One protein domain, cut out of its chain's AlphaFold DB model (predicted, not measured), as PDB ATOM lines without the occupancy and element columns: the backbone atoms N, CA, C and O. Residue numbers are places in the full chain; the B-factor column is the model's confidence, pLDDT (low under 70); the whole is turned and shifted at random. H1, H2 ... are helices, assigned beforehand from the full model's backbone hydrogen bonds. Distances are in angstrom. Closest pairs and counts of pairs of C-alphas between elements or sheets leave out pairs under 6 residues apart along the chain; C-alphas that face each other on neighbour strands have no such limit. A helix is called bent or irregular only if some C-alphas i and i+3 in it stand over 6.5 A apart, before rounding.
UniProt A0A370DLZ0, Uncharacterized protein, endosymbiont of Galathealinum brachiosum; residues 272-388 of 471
ATOM      1  N   GLU A 272      37.115  17.582 -25.028       94.44
ATOM      2  CA  GLU A 272      35.815  17.263 -24.437       94.44
ATOM      3  C   GLU A 272      35.654  18.009 -23.109       94.44
ATOM      4  O   GLU A 272      34.661  18.709 -22.875       94.44
ATOM      5  N   LYS A 273      36.698  17.977 -22.279       95.94
ATOM      6  CA  LYS A 273      36.743  18.744 -21.033       95.94
ATOM      7  C   LYS A 273      36.793  20.253 -21.268       95.94
ATOM      8  O   LYS A 273      36.184  21.008 -20.505       95.94
ATOM      9  N   ALA A 274      37.492  20.719 -22.306       96.06
ATOM     10  CA  ALA A 274      37.488  22.129 -22.691       96.06
ATOM     11  C   ALA A 274      36.076  22.593 -23.086       96.06
ATOM     12  O   ALA A 274      35.618  23.636 -22.614       96.06
ATOM     13  N   GLN A 275      35.358  21.791 -23.876       97.19
ATOM     14  CA  GLN A 275      33.977  22.060 -24.270       97.19
ATOM     15  C   GLN A 275      33.032  22.054 -23.063       97.19
ATOM     16  O   GLN A 275      32.177  22.935 -22.950       97.19
ATOM     17  N   GLN A 276      33.201  21.116 -22.126       97.81
ATOM     18  CA  GLN A 276      32.436  21.100 -20.880       97.81
ATOM     19  C   GLN A 276      32.642  22.398 -20.087       97.81
ATOM     20  O   GLN A 276      31.669  23.049 -19.704       97.81
ATOM     21  N   LEU A 277      33.893  22.824 -19.885       97.81
ATOM     22  CA  LEU A 277      34.206  24.071 -19.179       97.81
ATOM     23  C   LEU A 277      33.661  25.305 -19.904       97.81
ATOM     24  O   LEU A 277      33.191  26.238 -19.247       97.81
ATOM     25  N   TYR A 278      33.701  25.315 -21.239       98.00
ATOM     26  CA  TYR A 278      33.071  26.358 -22.041       98.00
ATOM     27  C   TYR A 278      31.561  26.399 -21.777       98.00
ATOM     28  O   TYR A 278      31.042  27.459 -21.431       98.00
ATOM     29  N   ASN A 279      30.862  25.264 -21.829       97.88
ATOM     30  CA  ASN A 279      29.423  25.192 -21.559       97.88
ATOM     31  C   ASN A 279      29.080  25.662 -20.131       97.88
ATOM     32  O   ASN A 279      28.216  26.522 -19.954       97.88
ATOM     33  N   GLU A 280      29.825  25.204 -19.120       98.31
ATOM     34  CA  GLU A 280      29.678  25.667 -17.732       98.31
ATOM     35  C   GLU A 280      29.908  27.183 -17.599       98.31
ATOM     36  O   GLU A 280      29.243  27.869 -16.817       98.31
ATOM     37  N   SER A 281      30.844  27.745 -18.372       98.25
ATOM     38  CA  SER A 281      31.085  29.189 -18.377       98.25
ATOM     39  C   SER A 281      29.890  29.977 -18.921       98.25
ATOM     40  O   SER A 281      29.569  31.040 -18.384       98.25
ATOM     41  N   GLN A 282      29.175  29.435 -19.914       98.12
ATOM     42  CA  GLN A 282      27.955  30.041 -20.450       98.12
ATOM     43  C   GLN A 282      26.841  30.048 -19.393       98.12
ATOM     44  O   GLN A 282      26.117  31.039 -19.256       98.12
ATOM     45  N   ASP A 283      26.740  28.999 -18.575       98.06
ATOM     46  CA  ASP A 283      25.806  28.951 -17.442       98.06
ATOM     47  C   ASP A 283      26.168  29.959 -16.350       98.06
ATOM     48  O   ASP A 283      25.293  30.663 -15.826       98.06
ATOM     49  N   PHE A 284      27.459  30.109 -16.044       98.38
ATOM     50  CA  PHE A 284      27.924  31.148 -15.128       98.38
ATOM     51  C   PHE A 284      27.676  32.560 -15.666       98.38
ATOM     52  O   PHE A 284      27.249  33.413 -14.885       98.38
ATOM     53  N   LYS A 285      27.864  32.806 -16.969       97.75
ATOM     54  CA  LYS A 285      27.537  34.082 -17.627       97.75
ATOM     55  C   LYS A 285      26.050  34.412 -17.466       97.75
ATOM     56  O   LYS A 285      25.715  35.480 -16.954       97.75
ATOM     57  N   ARG A 286      25.162  33.465 -17.794       96.44
ATOM     58  CA  ARG A 286      23.699  33.603 -17.625       96.44
ATOM     59  C   ARG A 286      23.292  33.835 -16.168       96.44
ATOM     60  O   ARG A 286      22.396  34.627 -15.893       96.44
ATOM     61  N   SER A 287      24.006  33.215 -15.232       97.25
ATOM     62  CA  SER A 287      23.792  33.362 -13.784       97.25
ATOM     63  C   SER A 287      24.465  34.599 -13.167       97.25
ATOM     64  O   SER A 287      24.559  34.683 -11.941       97.25
ATOM     65  N   LYS A 288      24.983  35.534 -13.979       97.31
ATOM     66  CA  LYS A 288      25.718  36.740 -13.546       97.31
ATOM     67  C   LYS A 288      26.971  36.469 -12.689       97.31
ATOM     68  O   LYS A 288      27.394  37.309 -11.896       97.31
ATOM     69  N   LYS A 289      27.595  35.294 -12.821       97.88
ATOM     70  CA  LYS A 289      28.827  34.892 -12.113       97.88
ATOM     71  C   LYS A 289      30.059  35.092 -13.010       97.88
ATOM     72  O   LYS A 289      30.817  34.151 -13.243       97.88
ATOM     73  N   TYR A 290      30.280  36.316 -13.494       97.38
ATOM     74  CA  TYR A 290      31.242  36.625 -14.571       97.38
ATOM     75  C   TYR A 290      32.686  36.211 -14.278       97.38
ATOM     76  O   TYR A 290      33.323  35.599 -15.124       97.38
ATOM     77  N   ARG A 291      33.178  36.413 -13.048       96.75
ATOM     78  CA  ARG A 291      34.525  35.948 -12.657       96.75
ATOM     79  C   ARG A 291      34.693  34.431 -12.764       96.75
ATOM     80  O   ARG A 291      35.769  33.957 -13.111       96.75
ATOM     81  N   LYS A 292      33.641  33.662 -12.452       97.56
ATOM     82  CA  LYS A 292      33.668  32.198 -12.600       97.56
ATOM     83  C   LYS A 292      33.605  31.797 -14.073       97.56
ATOM     84  O   LYS A 292      34.303  30.869 -14.460       97.56
ATOM     85  N   ALA A 293      32.822  32.518 -14.878       98.25
ATOM     86  CA  ALA A 293      32.784  32.325 -16.325       98.25
ATOM     87  C   ALA A 293      34.163  32.579 -16.964       98.25
ATOM     88  O   ALA A 293      34.683  31.691 -17.629       98.25
ATOM     89  N   GLU A 294      34.799  33.723 -16.681       97.31
ATOM     90  CA  GLU A 294      36.148  34.062 -17.172       97.31
ATOM     91  C   GLU A 294      37.176  33.002 -16.751       97.31
ATOM     92  O   GLU A 294      37.956  32.525 -17.571       97.31
ATOM     93  N   TYR A 295      37.138  32.564 -15.489       97.62
ATOM     94  CA  TYR A 295      38.023  31.513 -14.989       97.62
ATOM     95  C   TYR A 295      37.846  30.175 -15.728       97.62
ATOM     96  O   TYR A 295      38.840  29.544 -16.094       97.62
ATOM     97  N   ASN A 296      36.602  29.750 -15.972       97.81
ATOM     98  CA  ASN A 296      36.322  28.526 -16.721       97.81
ATOM     99  C   ASN A 296      36.755  28.642 -18.188       97.81
ATOM    100  O   ASN A 296      37.343  27.697 -18.706       97.81
ATOM    101  N   LEU A 297      36.560  29.798 -18.829       97.81
ATOM    102  CA  LEU A 297      37.037  30.050 -20.192       97.81
ATOM    103  C   LEU A 297      38.567  30.012 -20.280       97.81
ATOM    104  O   LEU A 297      39.117  29.381 -21.177       97.81
ATOM    105  N   LEU A 298      39.277  30.614 -19.322       95.81
ATOM    106  CA  LEU A 298      40.743  30.557 -19.272       95.81
ATOM    107  C   LEU A 298      41.263  29.128 -19.061       95.81
ATOM    108  O   LEU A 298      42.314  28.777 -19.595       95.81
ATOM    109  N   LYS A 299      40.547  28.295 -18.296       96.00
ATOM    110  CA  LYS A 299      40.859  26.863 -18.180       96.00
ATOM    111  C   LYS A 299      40.574  26.107 -19.472       96.00
ATOM    112  O   LYS A 299      41.426  25.334 -19.892       96.00
ATOM    113  N   ALA A 300      39.417  26.346 -20.089       95.38
ATOM    114  CA  ALA A 300      39.037  25.733 -21.358       95.38
ATOM    115  C   ALA A 300      40.083  26.033 -22.440       95.38
ATOM    116  O   ALA A 300      40.550  25.114 -23.097       95.38
ATOM    117  N   MET A 301      40.551  27.284 -22.525       94.94
ATOM    118  CA  MET A 301      41.591  27.720 -23.465       94.94
ATOM    119  C   MET A 301      42.912  26.950 -23.318       94.94
ATOM    120  O   MET A 301      43.627  26.740 -24.287       94.94
ATOM    121  N   ARG A 302      43.275  26.554 -22.092       92.75
ATOM    122  CA  ARG A 302      44.505  25.785 -21.837       92.75
ATOM    123  C   ARG A 302      44.360  24.310 -22.203       92.75
ATOM    124  O   ARG A 302      45.369  23.642 -22.405       92.75
ATOM    125  N   LEU A 303      43.128  23.803 -22.220       92.00
ATOM    126  CA  LEU A 303      42.816  22.406 -22.506       92.00
ATOM    127  C   LEU A 303      42.459  22.170 -23.973       92.00
ATOM    128  O   LEU A 303      42.611  21.038 -24.426       92.00
ATOM    129  N   SER A 304      42.006  23.199 -24.697       90.69
ATOM    130  CA  SER A 304      41.578  23.053 -26.084       90.69
ATOM    131  C   SER A 304      42.747  22.729 -27.019       90.69
ATOM    132  O   SER A 304      43.843  23.290 -26.945       90.69
ATOM    133  N   ILE A 305      42.487  21.788 -27.913       87.81
ATOM    134  CA  ILE A 305      43.346  21.323 -28.997       87.81
ATOM    135  C   ILE A 305      42.784  21.855 -30.318       87.81
ATOM    136  O   ILE A 305      43.545  22.326 -31.163       87.81
ATOM    137  N   SER A 306      41.457  21.822 -30.474       89.38
ATOM    138  CA  SER A 306      40.759  22.323 -31.653       89.38
ATOM    139  C   SER A 306      40.968  23.826 -31.840       89.38
ATOM    140  O   SER A 306      40.740  24.635 -30.929       89.38
ATOM    141  N   SER A 307      41.370  24.214 -33.054       88.00
ATOM    142  CA  SER A 307      41.480  25.616 -33.467       88.00
ATOM    143  C   SER A 307      40.143  26.339 -33.363       88.00
ATOM    144  O   SER A 307      40.099  27.490 -32.931       88.00
ATOM    145  N   ASP A 308      39.060  25.647 -33.707       91.12
ATOM    146  CA  ASP A 308      37.724  26.225 -33.775       91.12
ATOM    147  C   ASP A 308      37.227  26.538 -32.366       91.12
ATOM    148  O   ASP A 308      36.849  27.676 -32.080       91.12
ATOM    149  N   LEU A 309      37.344  25.573 -31.445       91.69
ATOM    150  CA  LEU A 309      36.986  25.770 -30.041       91.69
ATOM    151  C   LEU A 309      37.863  26.843 -29.382       91.69
ATOM    152  O   LEU A 309      37.349  27.720 -28.691       91.69
ATOM    153  N   SER A 310      39.171  26.830 -29.644       92.88
ATOM    154  CA  SER A 310      40.090  27.856 -29.131       92.88
ATOM    155  C   SER A 310      39.700  29.254 -29.623       92.88
ATOM    156  O   SER A 310      39.686  30.202 -28.839       92.88
ATOM    157  N   SER A 311      39.322  29.390 -30.900       92.19
ATOM    158  CA  SER A 311      38.856  30.663 -31.462       92.19
ATOM    159  C   SER A 311      37.566  31.149 -30.793       92.19
ATOM    160  O   SER A 311      37.481  32.320 -30.427       92.19
ATOM    161  N   LEU A 312      36.611  30.248 -30.531       94.88
ATOM    162  CA  LEU A 312      35.352  30.558 -29.846       94.88
ATOM    163  C   LEU A 312      35.575  30.983 -28.389       94.88
ATOM    164  O   LEU A 312      34.946  31.928 -27.914       94.88
ATOM    165  N   ILE A 313      36.480  30.321 -27.666       95.81
ATOM    166  CA  ILE A 313      36.818  30.701 -26.286       95.81
ATOM    167  C   ILE A 313      37.509  32.074 -26.271       95.81
ATOM    168  O   ILE A 313      37.238  32.893 -25.390       95.81
ATOM    169  N   LEU A 314      38.390  32.340 -27.241       94.81
ATOM    170  CA  LEU A 314      39.106  33.614 -27.352       94.81
ATOM    171  C   LEU A 314      38.125  34.754 -27.632       94.81
ATOM    172  O   LEU A 314      38.202  35.809 -27.002       94.81
ATOM    173  N   ASP A 315      37.191  34.511 -28.549       94.44
ATOM    174  CA  ASP A 315      36.098  35.414 -28.880       94.44
ATOM    175  C   ASP A 315      35.257  35.761 -27.650       94.44
ATOM    176  O   ASP A 315      35.028  36.932 -27.334       94.44
ATOM    177  N   GLU A 316      34.869  34.734 -26.895       97.31
ATOM    178  CA  GLU A 316      34.076  34.893 -25.686       97.31
ATOM    179  C   GLU A 316      34.817  35.724 -24.627       97.31
ATOM    180  O   GLU A 316      34.233  36.643 -24.053       97.31
ATOM    181  N   LEU A 317      36.108  35.456 -24.398       96.88
ATOM    182  CA  LEU A 317      36.940  36.181 -23.431       96.88
ATOM    183  C   LEU A 317      37.171  37.646 -23.815       96.88
ATOM    184  O   LEU A 317      37.192  38.521 -22.945       96.88
ATOM    185  N   ASN A 318      37.385  37.914 -25.103       95.06
ATOM    186  CA  ASN A 318      37.769  39.239 -25.575       95.06
ATOM    187  C   ASN A 318      36.573  40.141 -25.856       95.06
ATOM    188  O   ASN A 318      36.703  41.359 -25.728       95.06
ATOM    189  N   TYR A 319      35.435  39.571 -26.243       97.00
ATOM    190  CA  TYR A 319      34.283  40.325 -26.718       97.00
ATOM    191  C   TYR A 319      33.005  39.985 -25.951       97.00
ATOM    192  O   TYR A 319      32.502  40.820 -25.195       97.00
ATOM    193  N   SER A 320      32.490  38.764 -26.110       97.31
ATOM    194  CA  SER A 320      31.115  38.435 -25.712       97.31
ATOM    195  C   SER A 320      30.882  38.515 -24.198       97.31
ATOM    196  O   SER A 320      29.892  39.112 -23.768       97.31
ATOM    197  N   LEU A 321      31.795  37.993 -23.370       97.69
ATOM    198  CA  LEU A 321      31.665  38.033 -21.911       97.69
ATOM    199  C   LEU A 321      31.791  39.465 -21.349       97.69
ATOM    200  O   LEU A 321      30.876  39.871 -20.625       97.69
ATOM    201  N   PRO A 322      32.832  40.263 -21.682       98.00
ATOM    202  CA  PRO A 322      32.918  41.661 -21.250       98.00
ATOM    203  C   PRO A 322      31.706  42.505 -21.663       98.00
ATOM    204  O   PRO A 322      31.168  43.254 -20.849       98.00
ATOM    205  N   MET A 323      31.243  42.370 -22.910       97.94
ATOM    206  CA  MET A 323      30.084  43.120 -23.404       97.94
ATOM    207  C   MET A 323      28.813  42.753 -22.635       97.94
ATOM    208  O   MET A 323      28.066  43.639 -22.211       97.94
ATOM    209  N   PHE A 324      28.595  41.458 -22.395       97.56
ATOM    210  CA  PHE A 324      27.449  40.975 -21.632       97.56
ATOM    211  C   PHE A 324      27.485  41.451 -20.173       97.56
ATOM    212  O   PHE A 324      26.471  41.922 -19.655       97.56
ATOM    213  N   GLU A 325      28.643  41.376 -19.511       98.12
ATOM    214  CA  GLU A 325      28.821  41.859 -18.137       98.12
ATOM    215  C   GLU A 325      28.549  43.365 -18.030       98.12
ATOM    216  O   GLU A 325      27.760  43.789 -17.180       98.12
ATOM    217  N   ALA A 326      29.146  44.171 -18.913       97.94
ATOM    218  CA  ALA A 326      28.952  45.618 -18.938       97.94
ATOM    219  C   ALA A 326      27.476  45.988 -19.147       97.94
ATOM    220  O   ALA A 326      26.939  46.844 -18.438       97.94
ATOM    221  N   GLN A 327      26.796  45.312 -20.076       96.81
ATOM    222  CA  GLN A 327      25.378  45.537 -20.339       96.81
ATOM    223  C   GLN A 327      24.498  45.128 -19.152       96.81
ATOM    224  O   GLN A 327      23.586  45.868 -18.780       96.81
ATOM    225  N   ALA A 328      24.765  43.982 -18.528       96.38
ATOM    226  CA  ALA A 328      24.012  43.530 -17.365       96.38
ATOM    227  C   ALA A 328      24.178  44.478 -16.166       96.38
ATOM    228  O   ALA A 328      23.192  44.809 -15.510       96.38
ATOM    229  N   LEU A 329      25.400  44.969 -15.920       96.81
ATOM    230  CA  LEU A 329      25.667  45.984 -14.897       96.81
ATOM    231  C   LEU A 329      24.948  47.301 -15.202       96.81
ATOM    232  O   LEU A 329      24.396  47.913 -14.290       96.81
ATOM    233  N   ALA A 330      24.913  47.729 -16.468       94.88
ATOM    234  CA  ALA A 330      24.189  48.931 -16.877       94.88
ATOM    235  C   ALA A 330      22.671  48.795 -16.657       94.88
ATOM    236  O   ALA A 330      22.035  49.728 -16.168       94.88
ATOM    237  N   ILE A 331      22.094  47.625 -16.958       92.81
ATOM    238  CA  ILE A 331      20.676  47.327 -16.700       92.81
ATOM    239  C   ILE A 331      20.383  47.343 -15.197       92.81
ATOM    240  O   ILE A 331      19.402  47.958 -14.774       92.81
ATOM    241  N   ASP A 332      21.224  46.693 -14.391       93.62
ATOM    242  CA  ASP A 332      21.054  46.656 -12.938       93.62
ATOM    243  C   ASP A 332      21.155  48.071 -12.346       93.62
ATOM    244  O   ASP A 332      20.306  48.464 -11.544       93.62
ATOM    245  N   LEU A 333      22.128  48.869 -12.802       93.94
ATOM    246  CA  LEU A 333      22.270  50.272 -12.416       93.94
ATOM    247  C   LEU A 333      21.032  51.095 -12.787       93.94
ATOM    248  O   LEU A 333      20.550  51.862 -11.959       93.94
ATOM    249  N   GLY A 334      20.512  50.940 -14.006       90.69
ATOM    250  CA  GLY A 334      19.325  51.659 -14.463       90.69
ATOM    251  C   GLY A 334      18.070  51.309 -13.659       90.69
ATOM    252  O   GLY A 334      17.308  52.202 -13.297       90.69
ATOM    253  N   ARG A 335      17.881  50.024 -13.326       92.62
ATOM    254  CA  ARG A 335      16.723  49.536 -12.559       92.62
ATOM    255  C   ARG A 335      16.675  50.110 -11.145       92.62
ATOM    256  O   ARG A 335      15.627  50.571 -10.708       92.62
ATOM    257  N   ASP A 336      17.811  50.099 -10.454       92.75
ATOM    258  CA  ASP A 336      17.905  50.459  -9.035       92.75
ATOM    259  C   ASP A 336      18.691  51.762  -8.811       92.75
ATOM    260  O   ASP A 336      19.277  51.974  -7.744       92.75
ATOM    261  N   PHE A 337      18.694  52.668  -9.796       90.88
ATOM    262  CA  PHE A 337      19.541  53.865  -9.793       90.88
ATOM    263  C   PHE A 337      19.417  54.685  -8.505       90.88
ATOM    264  O   PHE A 337      20.421  55.016  -7.883       90.88
ATOM    265  N   GLN A 338      18.193  54.956  -8.045       86.62
ATOM    266  CA  GLN A 338      17.958  55.732  -6.820       86.62
ATOM    267  C   GLN A 338      18.553  55.050  -5.579       86.62
ATOM    268  O   GLN A 338      19.123  55.709  -4.711       86.62
ATOM    269  N   LYS A 339      18.454  53.721  -5.489       88.38
ATOM    270  CA  LYS A 339      19.027  52.940  -4.386       88.38
ATOM    271  C   LYS A 339      20.556  52.960  -4.435       88.38
ATOM    272  O   LYS A 339      21.201  53.113  -3.396       88.38
ATOM    273  N   TYR A 340      21.139  52.832  -5.626       89.06
ATOM    274  CA  TYR A 340      22.588  52.875  -5.801       89.06
ATOM    275  C   TYR A 340      23.167  54.269  -5.589       89.06
ATOM    276  O   TYR A 340      24.161  54.389  -4.881       89.06
ATOM    277  N   SER A 341      22.506  55.311  -6.086       86.50
ATOM    278  CA  SER A 341      22.902  56.702  -5.876       86.50
ATOM    279  C   SER A 341      22.890  57.074  -4.395       86.50
ATOM    280  O   SER A 341      23.872  57.594  -3.868       86.50
ATOM    281  N   ARG A 342      21.849  56.657  -3.662       81.06
ATOM    282  CA  ARG A 342      21.785  56.801  -2.198       81.06
ATOM    283  C   ARG A 342      22.878  56.058  -1.443       81.06
ATOM    284  O   ARG A 342      23.032  56.340  -0.265       81.06
ATOM    285  N   THR A 343      23.571  55.098  -2.057       83.56
ATOM    286  CA  THR A 343      24.669  54.324  -1.448       83.56
ATOM    287  C   THR A 343      26.033  54.606  -2.100       83.56
ATOM    288  O   THR A 343      27.009  53.955  -1.737       83.56
ATOM    289  N   GLY A 344      26.105  55.557  -3.045       84.88
ATOM    290  CA  GLY A 344      27.297  55.877  -3.849       84.88
ATOM    291  C   GLY A 344      27.790  54.742  -4.742       84.88
ATOM    292  O   GLY A 344      28.860  54.833  -5.351       84.88
ATOM    293  N   LYS A 345      27.031  53.646  -4.814       88.81
ATOM    294  CA  LYS A 345      27.355  52.469  -5.621       88.81
ATOM    295  C   LYS A 345      27.184  52.744  -7.109       88.81
ATOM    296  O   LYS A 345      27.816  52.070  -7.912       88.81
ATOM    297  N   ASP A 346      26.389  53.747  -7.473       90.75
ATOM    298  CA  ASP A 346      26.220  54.213  -8.847       90.75
ATOM    299  C   ASP A 346      27.560  54.615  -9.472       90.75
ATOM    300  O   ASP A 346      27.902  54.123 -10.542       90.75
ATOM    301  N   LYS A 347      28.382  55.408  -8.772       90.69
ATOM    302  CA  LYS A 347      29.716  55.812  -9.254       90.69
ATOM    303  C   LYS A 347      30.645  54.617  -9.459       90.69
ATOM    304  O   LYS A 347      31.371  54.562 -10.452       90.69
ATOM    305  N   ILE A 348      30.607  53.655  -8.534       92.25
ATOM    306  CA  ILE A 348      31.407  52.425  -8.612       92.25
ATOM    307  C   ILE A 348      30.978  51.605  -9.832       92.25
ATOM    308  O   ILE A 348      31.828  51.210 -10.626       92.25
ATOM    309  N   MET A 349      29.672  51.403 -10.026       94.44
ATOM    310  CA  MET A 349      29.138  50.660 -11.169       94.44
ATOM    311  C   MET A 349      29.429  51.365 -12.498       94.44
ATOM    312  O   MET A 349      29.900  50.725 -13.432       94.44
ATOM    313  N   LEU A 350      29.230  52.687 -12.582       94.62
ATOM    314  CA  LEU A 350      29.558  53.483 -13.769       94.62
ATOM    315  C   LEU A 350      31.043  53.360 -14.141       94.62
ATOM    316  O   LEU A 350      31.377  53.205 -15.318       94.62
ATOM    317  N   SER A 351      31.931  53.399 -13.143       95.38
ATOM    318  CA  SER A 351      33.369  53.200 -13.330       95.38
ATOM    319  C   SER A 351      33.691  51.779 -13.801       95.38
ATOM    320  O   SER A 351      34.442  51.614 -14.760       95.38
ATOM    321  N   GLN A 352      33.079  50.760 -13.192       96.44
ATOM    322  CA  GLN A 352      33.262  49.357 -13.576       96.44
ATOM    323  C   GLN A 352      32.835  49.098 -15.023       96.44
ATOM    324  O   GLN A 352      33.622  48.549 -15.788       96.44
ATOM    325  N   ILE A 353      31.644  49.556 -15.422       97.62
ATOM    326  CA  ILE A 353      31.139  49.429 -16.798       97.62
ATOM    327  C   ILE A 353      32.119  50.074 -17.792       97.62
ATOM    328  O   ILE A 353      32.485  49.463 -18.794       97.62
ATOM    329  N   ASN A 354      32.605  51.279 -17.482       97.06
ATOM    330  CA  ASN A 354      33.585  51.986 -18.307       97.06
ATOM    331  C   ASN A 354      34.906  51.208 -18.435       97.06
ATOM    332  O   ASN A 354      35.445  51.079 -19.533       97.06
ATOM    333  N   THR A 355      35.420  50.651 -17.336       97.56
ATOM    334  CA  THR A 355      36.631  49.818 -17.352       97.56
ATOM    335  C   THR A 355      36.444  48.556 -18.196       97.56
ATOM    336  O   THR A 355      37.346  48.199 -18.955       97.56
ATOM    337  N   ILE A 356      35.282  47.904 -18.112       97.75
ATOM    338  CA  ILE A 356      34.987  46.695 -18.888       97.75
ATOM    339  C   ILE A 356      34.928  47.012 -20.387       97.75
ATOM    340  O   ILE A 356      35.605  46.342 -21.166       97.75
ATOM    341  N   TYR A 357      34.219  48.071 -20.798       98.06
ATOM    342  CA  TYR A 357      34.194  48.486 -22.205       98.06
ATOM    343  C   TYR A 357      35.581  48.879 -22.721       98.06
ATOM    344  O   TYR A 357      35.950  48.481 -23.821       98.06
ATOM    345  N   LYS A 358      36.394  49.593 -21.930       96.75
ATOM    346  CA  LYS A 358      37.777  49.922 -22.318       96.75
ATOM    347  C   LYS A 358      38.654  48.675 -22.479       96.75
ATOM    348  O   LYS A 358      39.449  48.620 -23.416       96.75
ATOM    349  N   LYS A 359      38.499  47.666 -21.610       95.25
ATOM    350  CA  LYS A 359      39.178  46.363 -21.746       95.25
ATOM    351  C   LYS A 359      38.744  45.663 -23.039       95.25
ATOM    352  O   LYS A 359      39.605  45.253 -23.811       95.25
ATOM    353  N   ALA A 360      37.439  45.591 -23.308       94.62
ATOM    354  CA  ALA A 360      36.905  45.001 -24.536       94.62
ATOM    355  C   ALA A 360      37.421  45.730 -25.788       94.62
ATOM    356  O   ALA A 360      37.870  45.089 -26.735       94.62
ATOM    357  N   LEU A 361      37.431  47.067 -25.773       95.50
ATOM    358  CA  LEU A 361      37.925  47.891 -26.877       95.50
ATOM    359  C   LEU A 361      39.399  47.602 -27.166       95.50
ATOM    360  O   LEU A 361      39.767  47.362 -28.313       95.50
ATOM    361  N   LYS A 362      40.235  47.564 -26.121       95.12
ATOM    362  CA  LYS A 362      41.659  47.224 -26.241       95.12
ATOM    363  C   LYS A 362      41.860  45.831 -26.843       95.12
ATOM    364  O   LYS A 362      42.717  45.661 -27.704       95.12
ATOM    365  N   ASN A 363      41.059  44.852 -26.428       92.69
ATOM    366  CA  ASN A 363      41.192  43.471 -26.890       92.69
ATOM    367  C   ASN A 363      40.710  43.255 -28.339       92.69
ATOM    368  O   ASN A 363      41.089  42.259 -28.947       92.69
ATOM    369  N   ASN A 364      39.910  44.169 -28.902       94.88
ATOM    370  CA  ASN A 364      39.313  44.031 -30.239       94.88
ATOM    371  C   ASN A 364      39.810  45.080 -31.253       94.88
ATOM    372  O   ASN A 364      39.190  45.234 -32.298       94.88
ATOM    373  N   GLN A 365      40.935  45.768 -31.002       88.88
ATOM    374  CA  GLN A 365      41.472  46.824 -31.890       88.88
ATOM    375  C   GLN A 365      41.721  46.384 -33.344       88.88
ATOM    376  O   GLN A 365      41.805  47.219 -34.241       88.88
ATOM    377  N   HIS A 366      41.855  45.078 -33.578       85.12
ATOM    378  CA  HIS A 366      42.068  44.485 -34.895       85.12
ATOM    379  C   HIS A 366      40.762  44.224 -35.671       85.12
ATOM    380  O   HIS A 366      40.816  44.007 -36.879       85.12
ATOM    381  N   ASP A 367      39.596  44.259 -35.016       88.06
ATOM    382  CA  ASP A 367      38.280  44.105 -35.642       88.06
ATOM    383  C   ASP A 367      37.561  45.462 -35.669       88.06
ATOM    384  O   ASP A 367      37.099  45.981 -34.645       88.06
ATOM    385  N   PHE A 368      37.459  46.049 -36.865       82.81
ATOM    386  CA  PHE A 368      36.841  47.359 -37.068       82.81
ATOM    387  C   PHE A 368      35.363  47.391 -36.658       82.81
ATOM    388  O   PHE A 368      34.911  48.368 -36.053       82.81
ATOM    389  N   GLN A 369      34.601  46.342 -36.978       86.31
ATOM    390  CA  GLN A 369      33.167  46.312 -36.709       86.31
ATOM    391  C   GLN A 369      32.909  46.254 -35.202       86.31
ATOM    392  O   GLN A 369      32.110  47.040 -34.688       86.31
ATOM    393  N   ARG A 370      33.641  45.397 -34.485       91.00
ATOM    394  CA  ARG A 370      33.539  45.295 -33.021       91.00
ATOM    395  C   ARG A 370      34.045  46.538 -32.321       91.00
ATOM    396  O   ARG A 370      33.391  47.025 -31.408       91.00
ATOM    397  N   THR A 371      35.174  47.088 -32.767       87.69
ATOM    398  CA  THR A 371      35.710  48.348 -32.233       87.69
ATOM    399  C   THR A 371      34.663  49.454 -32.320       87.69
ATOM    400  O   THR A 371      34.403  50.142 -31.333       87.69
ATOM    401  N   ARG A 372      33.999  49.585 -33.475       87.50
ATOM    402  CA  ARG A 372      32.923  50.560 -33.674       87.50
ATOM    403  C   ARG A 372      31.730  50.306 -32.751       87.50
ATOM    404  O   ARG A 372      31.210  51.258 -32.175       87.50
ATOM    405  N   GLU A 373      31.297  49.055 -32.601       91.69
ATOM    406  CA  GLU A 373      30.188  48.697 -31.709       91.69
ATOM    407  C   GLU A 373      30.510  49.002 -30.238       91.69
ATOM    408  O   GLU A 373      29.718  49.652 -29.552       91.69
ATOM    409  N   ILE A 374      31.690  48.597 -29.758       94.56
ATOM    410  CA  ILE A 374      32.145  48.850 -28.384       94.56
ATOM    411  C   ILE A 374      32.243  50.356 -28.132       94.56
ATOM    412  O   ILE A 374      31.770  50.829 -27.100       94.56
ATOM    413  N   GLN A 375      32.798  51.121 -29.078       93.75
ATOM    414  CA  GLN A 375      32.882  52.577 -28.968       93.75
ATOM    415  C   GLN A 375      31.490  53.211 -28.881       93.75
ATOM    416  O   GLN A 375      31.241  54.022 -27.996       93.75
ATOM    417  N   GLN A 376      30.545  52.776 -29.721       93.06
ATOM    418  CA  GLN A 376      29.165  53.255 -29.658       93.06
ATOM    419  C   GLN A 376      28.526  52.975 -28.286       93.06
ATOM    420  O   GLN A 376      27.817  53.828 -27.749       93.06
ATOM    421  N   LYS A 377      28.771  51.799 -27.697       95.25
ATOM    422  CA  LYS A 377      28.285  51.464 -26.348       95.25
ATOM    423  C   LYS A 377      28.964  52.291 -25.259       95.25
ATOM    424  O   LYS A 377      28.293  52.706 -24.314       95.25
ATOM    425  N   LEU A 378      30.256  52.570 -25.402       95.38
ATOM    426  CA  LEU A 378      31.008  53.426 -24.493       95.38
ATOM    427  C   LEU A 378      30.484  54.872 -24.524       95.38
ATOM    428  O   LEU A 378      30.244  55.461 -23.471       95.38
ATOM    429  N   ASP A 379      30.202  55.412 -25.708       92.56
ATOM    430  CA  ASP A 379      29.630  56.753 -25.879       92.56
ATOM    431  C   ASP A 379      28.208  56.842 -25.293       92.56
ATOM    432  O   ASP A 379      27.855  57.806 -24.600       92.56
ATOM    433  N   GLN A 380      27.390  55.801 -25.502       90.81
ATOM    434  CA  GLN A 380      26.073  55.666 -24.867       90.81
ATOM    435  C   GLN A 380      26.185  55.630 -23.337       90.81
ATOM    436  O   GLN A 380      25.405  56.285 -22.639       90.81
ATOM    437  N   HIS A 381      27.167  54.898 -22.806       94.69
ATOM    438  CA  HIS A 381      27.444  54.833 -21.373       94.69
ATOM    439  C   HIS A 381      27.874  56.190 -20.809       94.69
ATOM    440  O   HIS A 381      27.352  56.612 -19.779       94.69
ATOM    441  N   HIS A 382      28.755  56.921 -21.495       93.81
ATOM    442  CA  HIS A 382      29.151  58.272 -21.093       93.81
ATOM    443  C   HIS A 382      27.962  59.231 -21.068       93.81
ATOM    444  O   HIS A 382      27.753  59.922 -20.070       93.81
ATOM    445  N   THR A 383      27.131  59.213 -22.109       91.31
ATOM    446  CA  THR A 383      25.902  60.017 -22.170       91.31
ATOM    447  C   THR A 383      24.969  59.691 -21.000       91.31
ATOM    448  O   THR A 383      24.481  60.590 -20.313       91.31
ATOM    449  N   THR A 384      24.777  58.401 -20.715       85.12
ATOM    450  CA  THR A 384      23.939  57.930 -19.600       85.12
ATOM    451  C   THR A 384      24.513  58.350 -18.245       85.12
ATOM    452  O   THR A 384      23.782  58.844 -17.393       85.12
ATOM    453  N   SER A 385      25.828  58.223 -18.059       91.56
ATOM    454  CA  SER A 385      26.546  58.664 -16.859       91.56
ATOM    455  C   SER A 385      26.372  60.165 -16.618       91.56
ATOM    456  O   SER A 385      26.056  60.589 -15.506       91.56
ATOM    457  N   HIS A 386      26.506  60.988 -17.663       90.31
ATOM    458  CA  HIS A 386      26.265  62.427 -17.567       90.31
ATOM    459  C   HIS A 386      24.819  62.747 -17.188       90.31
ATOM    460  O   HIS A 386      24.601  63.557 -16.287       90.31
ATOM    461  N   ALA A 387      23.843  62.079 -17.809       84.50
ATOM    462  CA  ALA A 387      22.434  62.246 -17.466       84.50
ATOM    463  C   ALA A 387      22.160  61.866 -16.000       84.50
ATOM    464  O   ALA A 387      21.557  62.643 -15.264       84.50
ATOM    465  N   MET A 388      22.670  60.720 -15.539       87.75
ATOM    466  CA  MET A 388      22.547  60.272 -14.146       87.75
ATOM    467  C   MET A 388      23.169  61.270 -13.160       87.75
ATOM    468  O   MET A 388      22.530  61.646 -12.178       87.75
TER     469      MET A 388
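Overview. This is residues 272 to 388 of the 471 residues of an uncharacterized protein of endosymbiont of Galathealinum brachiosum (UniProt A0A370DLZ0). Two three-helix bundles, staggered along the longest axis, share one long bent helix, H3: H1, H2 and the arm H3a make one lobe, and the arm H3b with H5 and H6 makes the other. In each lobe the three helices run up and down side by side, their centres at the corners of a triangle, and the short H4 makes the turn between H3b and H5 at the far end of the second lobe. The printed part has 117 residues, with six named helices in the order H1, H2, H3, H4, H5, H6 and no named strand, and its class is all helix. It is compact, with a radius of gyration of the C-alphas of 15.6 A, yet flat in outline, spanning 48 by 30 by 15 A.

Along the chain. Find C-alpha 272 at (35.815, 17.263, -24.437); from there H1 runs through residues 272 to 286, 21.5 A from first to last C-alpha. H2 takes residues 290 to 303 and measures 20.0 A. Next comes H3, residues 307 to 335, assigned as one helix by its hydrogen bonds but bent, with C-alphas 318 and 321 7.2 A apart. Read it as two arms: H3a, residues 307 to 318, 16.2 A long, and H3b, residues 321 to 335, 21.0 A long, the latter beginning at C-alpha 321 at (31.665, 38.033, -21.911). H4 is short, residues 337 to 341, 5.9 A. H5 covers residues 345 to 363 over 26.9 A, and H6 covers residues 368 to 388 over 29.9 A, ending at C-alpha 388 at (22.547, 60.272, -14.146).

Arrangement. Start at H1, which touches H2 at a shallow tilt of 13 degrees, opposite ways, a helical hairpin whose closest C-alphas are those of Ser 281 and Ala 293, 4.1 A apart. H2 and H3a form the next hairpin: they touch at a shallow tilt of 26 degrees, opposite ways, with C-alphas 301 and 310 closest at 5.9 A. H1 and H3a are close but not clearly touching, with C-alphas 278 and 313 closest at 7.1 A. At the bend, H3a and H3b stand at a shallow tilt of 33 degrees, only just short of steep. H1 only just touches H3b, with residue 285 alone, in 3 pairs of C-alphas within 8 A; those of Lys 285 and Leu 321 are closest at 7.1 A. Further along, H3b touches H5 at a shallow tilt of 22 degrees, opposite ways, with the C-alphas of Ala 326 and Ile 353 closest at 4.9 A. H5 and H6 are a helical hairpin that touches at a shallow tilt of 14 degrees, opposite ways, where C-alphas 361 and 371 come closest at 5.8 A. H3b and H6 are close but not clearly touching, their closest C-alphas, 323 and 374, being 7.9 A apart. H4 and H5 only just touch, and only at the corner, in 3 pairs within 8 A, with C-alphas 340 and 346 closest at 4.9 A. Among the pairs that are apart are H1 and H5, H2 and H6, and H3a and H6. H1, H2, H3a, H3b, H5 and H6 form a bundle, helices or arms that run beside one another. In H1, H2, H3a, H3b, H4, H5 and H6, every O i to N i+4 pair is within hydrogen-bond range.

Size, cuts and confidence. Look for the two C-alphas farthest apart at Ile 305 and Arg 342, 49.4 A. The printed part runs from 272 to 388 with no cut. The five links between helices are tight. The mean pLDDT of the printed part is 93.7, and no printed residue is under 70.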